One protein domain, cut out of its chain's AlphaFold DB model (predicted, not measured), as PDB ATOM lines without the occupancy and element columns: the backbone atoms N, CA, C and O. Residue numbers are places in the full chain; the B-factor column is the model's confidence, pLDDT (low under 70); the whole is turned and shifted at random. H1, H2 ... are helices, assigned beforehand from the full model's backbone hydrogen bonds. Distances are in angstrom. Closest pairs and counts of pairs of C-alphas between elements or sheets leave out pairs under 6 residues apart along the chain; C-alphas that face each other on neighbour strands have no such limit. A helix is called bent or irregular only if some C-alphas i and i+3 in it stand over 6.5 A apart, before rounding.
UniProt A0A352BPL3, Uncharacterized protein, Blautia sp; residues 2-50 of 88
ATOM      1  N   MET A   2      22.118   3.308  83.125       70.75
ATOM      2  CA  MET A   2      20.967   4.110  83.576       70.75
ATOM      3  C   MET A   2      20.428   3.493  84.866       70.75
ATOM      4  O   MET A   2      19.676   2.526  84.816       70.75
ATOM      5  N   ILE A   3      20.871   4.015  86.007       83.00
ATOM      6  CA  ILE A   3      20.314   3.634  87.308       83.00
ATOM      7  C   ILE A   3      18.912   4.262  87.416       83.00
ATOM      8  O   ILE A   3      18.806   5.475  87.193       83.00
ATOM      9  N   PRO A   4      17.852   3.475  87.699       84.50
ATOM     10  CA  PRO A   4      16.504   3.996  87.923       84.50
ATOM     11  C   PRO A   4      16.474   4.942  89.127       84.50
ATOM     12  O   PRO A   4      17.401   4.977  89.934       84.50
ATOM     13  N   GLU A   5      15.414   5.735  89.252       87.12
ATOM     14  CA  GLU A   5      15.277   6.648  90.385       87.12
ATOM     15  C   GLU A   5      15.026   5.850  91.672       87.12
ATOM     16  O   GLU A   5      13.958   5.274  91.866       87.12
ATOM     17  N   VAL A   6      16.061   5.778  92.509       91.12
ATOM     18  CA  VAL A   6      16.074   5.150  93.833       91.12
ATOM     19  C   VAL A   6      16.780   6.082  94.813       91.12
ATOM     20  O   VAL A   6      17.591   6.926  94.401       91.12
ATOM     21  N   ASP A   7      16.508   5.913  96.103       93.25
ATOM     22  CA  ASP A   7      17.229   6.642  97.138       93.25
ATOM     23  C   ASP A   7      18.713   6.271  97.130       93.25
ATOM     24  O   ASP A   7      19.103   5.126  96.891       93.25
ATOM     25  N   LYS A   8      19.578   7.258  97.399       92.31
ATOM     26  CA  LYS A   8      21.030   7.028  97.393       92.31
ATOM     27  C   LYS A   8      21.452   5.961  98.406       92.31
ATOM     28  O   LYS A   8      22.396   5.236  98.120       92.31
ATOM     29  N   SER A   9      20.751   5.863  99.537       95.06
ATOM     30  CA  SER A   9      20.986   4.846 100.570       95.06
ATOM     31  C   SER A   9      20.809   3.422 100.073       95.06
ATOM     32  O   SER A   9      21.446   2.507 100.585       95.06
ATOM     33  N   ASP A  10      19.990   3.236  99.044       95.44
ATOM     34  CA  ASP A  10      19.643   1.911  98.555       95.44
ATOM     35  C   ASP A  10      20.569   1.466  97.418       95.44
ATOM     36  O   ASP A  10      20.481   0.334  96.942       95.44
ATOM     37  N   LEU A  11      21.496   2.328  96.981       94.94
ATOM     38  CA  LEU A  11      22.409   2.017  95.883       94.94
ATOM     39  C   LEU A  11      23.249   0.772  96.173       94.94
ATOM     40  O   LEU A  11      23.374  -0.078  95.297       94.94
ATOM     41  N   SER A  12      23.756   0.630  97.401       94.62
ATOM     42  CA  SER A  12      24.525  -0.545  97.828       94.62
ATOM     43  C   SER A  12      23.683  -1.820  97.930       94.62
ATOM     44  O   SER A  12      24.224  -2.920  97.844       94.62
ATOM     45  N   THR A  13      22.361  -1.684  98.076       95.31
ATOM     46  CA  THR A  13      21.431  -2.821  98.118       95.31
ATOM     47  C   THR A  13      21.198  -3.400  96.723       95.31
ATOM     48  O   THR A  13      21.069  -4.613  96.573       95.31
ATOM     49  N   TYR A  14      21.152  -2.547  95.693       94.31
ATOM     50  CA  TYR A  14      20.736  -2.949  94.345       94.31
ATOM     51  C   TYR A  14      21.860  -2.981  93.303       94.31
ATOM     52  O   TYR A  14      21.718  -3.660  92.285       94.31
ATOM     53  N   PHE A  15      22.963  -2.262  93.518       95.00
ATOM     54  CA  PHE A  15      24.020  -2.081  92.523       95.00
ATOM     55  C   PHE A  15      25.402  -2.399  93.088       95.00
ATOM     56  O   PHE A  15      25.704  -2.168  94.258       95.00
ATOM     57  N   LEU A  16      26.272  -2.907  92.216       94.56
ATOM     58  CA  LEU A  16      27.668  -3.159  92.548       94.56
ATOM     59  C   LEU A  16      28.457  -1.843  92.563       94.56
ATOM     60  O   LEU A  16      28.294  -1.012  91.667       94.56
ATOM     61  N   SER A  17      29.342  -1.686  93.548       95.75
ATOM     62  CA  SER A  17      30.290  -0.570  93.565       95.75
ATOM     63  C   SER A  17      31.364  -0.736  92.484       95.75
ATOM     64  O   SER A  17      31.907  -1.822  92.280       95.75
ATOM     65  N   TYR A  18      31.705   0.369  91.825       95.06
ATOM     66  CA  TYR A  18      32.874   0.517  90.957       95.06
ATOM     67  C   TYR A  18      34.143   0.915  91.728       95.06
ATOM     68  O   TYR A  18      35.208   1.032  91.121       95.06
ATOM     69  N   GLY A  19      34.030   1.110  93.043       96.44
ATOM     70  CA  GLY A  19      35.098   1.498  93.956       96.44
ATOM     71  C   GLY A  19      34.927   2.908  94.516       96.44
ATOM     72  O   GLY A  19      33.950   3.615  94.231       96.44
ATOM     73  N   ASP A  20      35.927   3.324  95.288       97.00
ATOM     74  CA  ASP A  20      35.940   4.619  95.949       97.00
ATOM     75  C   ASP A  20      35.986   5.779  94.939       97.00
ATOM     76  O   ASP A  20      36.607   5.710  93.870       97.00
ATOM     77  N   VAL A  21      35.337   6.889  95.285       96.12
ATOM     78  CA  VAL A  21      35.227   8.057  94.401       96.12
ATOM     79  C   VAL A  21      36.575   8.646  93.988       96.12
ATOM     80  O   VAL A  21      36.682   9.172  92.877       96.12
ATOM     81  N   ASP A  22      37.607   8.552  94.829       96.50
ATOM     82  CA  ASP A  22      38.924   9.126  94.557       96.50
ATOM     83  C   ASP A  22      39.727   8.305  93.550       96.50
ATOM     84  O   ASP A  22      40.487   8.874  92.760       96.50
ATOM     85  N   SER A  23      39.532   6.991  93.533       96.50
ATOM     86  CA  SER A  23      40.053   6.098  92.505       96.50
ATOM     87  C   SER A  23      39.253   6.230  91.215       96.50
ATOM     88  O   SER A  23      39.835   6.478  90.160       96.50
ATOM     89  N   VAL A  24      37.918   6.170  91.285       95.88
ATOM     90  CA  VAL A  24      37.061   6.206  90.089       95.88
ATOM     91  C   VAL A  24      37.166   7.545  89.350       95.88
ATOM     92  O   VAL A  24      37.182   7.566  88.117       95.88
ATOM     93  N   LYS A  25      37.300   8.678  90.059       96.06
ATOM     94  CA  LYS A  25      37.410  10.007  89.419       96.06
ATOM     95  C   LYS A  25      38.687  10.206  88.592       96.06
ATOM     96  O   LYS A  25      38.741  11.156  87.813       96.06
ATOM     97  N   LYS A  26      39.714   9.362  88.773       97.00
ATOM     98  CA  LYS A  26      40.944   9.399  87.957       97.00
ATOM     99  C   LYS A  26      40.677   8.934  86.527       97.00
ATOM    100  O   LYS A  26      41.262   9.477  85.598       97.00
ATOM    101  N   GLU A  27      39.740   8.003  86.366       94.88
ATOM    102  CA  GLU A  27      39.397   7.395  85.077       94.88
ATOM    103  C   GLU A  27      38.129   8.006  84.460       94.88
ATOM    104  O   GLU A  27      37.994   8.099  83.240       94.88
ATOM    105  N   VAL A  28      37.179   8.446  85.295       92.38
ATOM    106  CA  VAL A  28      35.836   8.858  84.866       92.38
ATOM    107  C   VAL A  28      35.476  10.244  85.397       92.38
ATOM    108  O   VAL A  28      35.514  10.515  86.596       92.38
ATOM    109  N   LYS A  29      35.021  11.127  84.502       90.75
ATOM    110  CA  LYS A  29      34.494  12.449  84.877       90.75
ATOM    111  C   LYS A  29      33.082  12.338  85.465       90.75
ATOM    112  O   LYS A  29      32.274  11.549  84.987       90.75
ATOM    113  N   TYR A  30      32.758  13.199  86.433       90.69
ATOM    114  CA  TYR A  30      31.422  13.300  87.054       90.69
ATOM    115  C   TYR A  30      30.937  12.008  87.742       90.69
ATOM    116  O   TYR A  30      29.744  11.708  87.763       90.69
ATOM    117  N   SER A  31      31.857  11.251  88.345       91.06
ATOM    118  CA  SER A  31      31.585   9.996  89.065       91.06
ATOM    119  C   SER A  31      30.747  10.156  90.346       91.06
ATOM    120  O   SER A  31      30.379   9.176  90.979       91.06
ATOM    121  N   ASN A  32      30.388  11.381  90.735       90.38
ATOM    122  CA  ASN A  32      29.695  11.684  91.988       90.38
ATOM    123  C   ASN A  32      28.154  11.659  91.896       90.38
ATOM    124  O   ASN A  32      27.470  11.901  92.895       90.38
ATOM    125  N   ARG A  33      27.576  11.394  90.714       89.94
ATOM    126  CA  ARG A  33      26.111  11.396  90.522       89.94
ATOM    127  C   ARG A  33      25.406  10.278  91.299       89.94
ATOM    128  O   ARG A  33      24.329  10.524  91.851       89.94
ATOM    129  N   TRP A  34      26.006   9.089  91.329       92.69
ATOM    130  CA  TRP A  34      25.514   7.887  92.016       92.69
ATOM    131  C   TRP A  34      26.531   7.433  93.062       92.69
ATOM    132  O   TRP A  34      27.058   6.326  93.010       92.69
ATOM    133  N   LEU A  35      26.845   8.364  93.958       94.06
ATOM    134  CA  LEU A  35      27.767   8.199  95.072       94.06
ATOM    135  C   LEU A  35      26.973   7.984  96.360       94.06
ATOM    136  O   LEU A  35      26.100   8.805  96.674       94.06
ATOM    137  N   TYR A  36      27.317   6.941  97.107       96.31
ATOM    138  CA  TYR A  36      26.825   6.697  98.459       96.31
ATOM    139  C   TYR A  36      27.956   6.115  99.310       96.31
ATOM    140  O   TYR A  36      28.726   5.309  98.810       96.31
ATOM    141  N   GLU A  37      28.116   6.586 100.550       96.06
ATOM    142  CA  GLU A  37      29.198   6.146 101.456       96.06
ATOM    143  C   GLU A  37      30.605   6.122 100.811       96.06
ATOM    144  O   GLU A  37      31.402   5.224 101.043       96.06
ATOM    145  N   ASN A  38      30.922   7.145 100.003       96.38
ATOM    146  CA  ASN A  38      32.165   7.295  99.221       96.38
ATOM    147  C   ASN A  38      32.406   6.268  98.100       96.38
ATOM    148  O   ASN A  38      33.406   6.380  97.391       96.38
ATOM    149  N   GLU A  39      31.458   5.372  97.856       97.50
ATOM    150  CA  GLU A  39      31.503   4.363  96.802       97.50
ATOM    151  C   GLU A  39      30.663   4.789  95.586       97.50
ATOM    152  O   GLU A  39      29.547   5.316  95.706       97.50
ATOM    153  N   VAL A  40      31.208   4.595  94.383       96.31
ATOM    154  CA  VAL A  40      30.552   4.969  93.124       96.31
ATOM    155  C   VAL A  40      29.792   3.777  92.564       96.31
ATOM    156  O   VAL A  40      30.386   2.792  92.150       96.31
ATOM    157  N   TYR A  41      28.477   3.899  92.442       95.50
ATOM    158  CA  TYR A  41      27.609   2.818  91.958       95.50
ATOM    159  C   TYR A  41      27.193   2.981  90.496       95.50
ATOM    160  O   TYR A  41      26.610   2.078  89.900       95.50
ATOM    161  N   GLY A  42      27.497   4.127  89.882       93.00
ATOM    162  CA  GLY A  42      27.087   4.429  88.516       93.00
ATOM    163  C   GLY A  42      28.120   5.229  87.740       93.00
ATOM    164  O   GLY A  42      28.591   6.271  88.191       93.00
ATOM    165  N   ILE A  43      28.406   4.768  86.522       92.94
ATOM    166  CA  ILE A  43      29.265   5.465  85.561       92.94
ATOM    167  C   ILE A  43      28.399   6.243  84.559       92.94
ATOM    168  O   ILE A  43      27.558   5.628  83.875       92.94
ATOM    169  N   PRO A  44      28.582   7.575  84.445       89.12
ATOM    170  CA  PRO A  44      27.884   8.374  83.450       89.12
ATOM    171  C   PRO A  44      28.351   7.984  82.046       89.12
ATOM    172  O   PRO A  44      29.537   8.005  81.740       89.12
ATOM    173  N   ILE A  45      27.395   7.642  81.179       88.19
ATOM    174  CA  ILE A  45      27.652   7.362  79.754       88.19
ATOM    175  C   ILE A  45      27.487   8.611  78.881       88.19
ATOM    176  O   ILE A  45      27.966   8.661  77.753       88.19
ATOM    177  N   THR A  46      26.810   9.629  79.411       86.56
ATOM    178  CA  THR A  46      26.547  10.904  78.748       86.56
ATOM    179  C   THR A  46      26.665  12.032  79.756       86.56
ATOM    180  O   THR A  46      26.222  11.895  80.898       86.56
ATOM    181  N   VAL A  47      27.181  13.173  79.309       83.44
ATOM    182  CA  VAL A  47      27.142  14.437  80.048       83.44
ATOM    183  C   VAL A  47      26.322  15.408  79.218       83.44
ATOM    184  O   VAL A  47      26.656  15.668  78.064       83.44
ATOM    185  N   VAL A  48      25.235  15.921  79.789       84.38
ATOM    186  CA  VAL A  48      24.341  16.852  79.098       84.38
ATOM    187  C   VAL A  48      24.486  18.226  79.735       84.38
ATOM    188  O   VAL A  48      24.227  18.399  80.926       84.38
ATOM    189  N   GLY A  49      24.913  19.203  78.937       86.50
ATOM    190  CA  GLY A  49      24.888  20.608  79.330       86.50
ATOM    191  C   GLY A  49      23.455  21.139  79.328       86.50
ATOM    192  O   GLY A  49      22.671  20.811  78.440       86.50
ATOM    193  N   ARG A  50      23.109  21.966  80.316       89.38
ATOM    194  CA  ARG A  50      21.837  22.699  80.338       89.38
ATOM    195  C   ARG A  50      22.064  24.086  79.757       89.38
ATOM    196  O   ARG A  50      23.009  24.764  80.146       89.38
TER     197      ARG A  50
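AT A GLANCE: This is residues 2 to 50 of the 88 residues of an uncharacterized protein of Blautia sp (UniProt A0A352BPL3). Little regular structure is present: two short helices, H1 and H2, lie on two sides of a core of loops, in which residues 35 to 36 and 39 to 40 form a small antiparallel pairing. From H2 the long unnamed stretch of residues 28 to 50 folds back between the helices, then leads away to Arg 50. The printed part has 49 residues, with H1 then H2 and no named strand; the class is all helix, though the named elements hold 14 residues. It is compact, with a radius of gyration of the C-alphas of 10.5 A, and flat, spanning 28 by 24 by 13 A.

IN THESE COORDINATES: H1, residues 8 to 14, begins at C-alpha 8 (21.030, 7.028, 97.393) and measures 10.4 A. It is irregular: C-alphas 9 and 12 are 7.0 A apart. H2, residues 21 to 27, measures 10.2 A and ends at C-alpha 27 (39.397, 7.395, 85.077).

HOW THE PARTS SIT: H1 and H2 are apart, joined by a short link of 6 residues. O i to N i+4 pairs are within hydrogen-bond range in 1 of 3 cases in each helix; for O i to N i+3, 3 of 4 in H1 and 2 of 4 in H2.

THE WHOLE: The C-alphas farthest apart, of Thr 13 and Arg 50, are 31.1 A apart. The printed part has no cut, and no printed residue is under pLDDT 70.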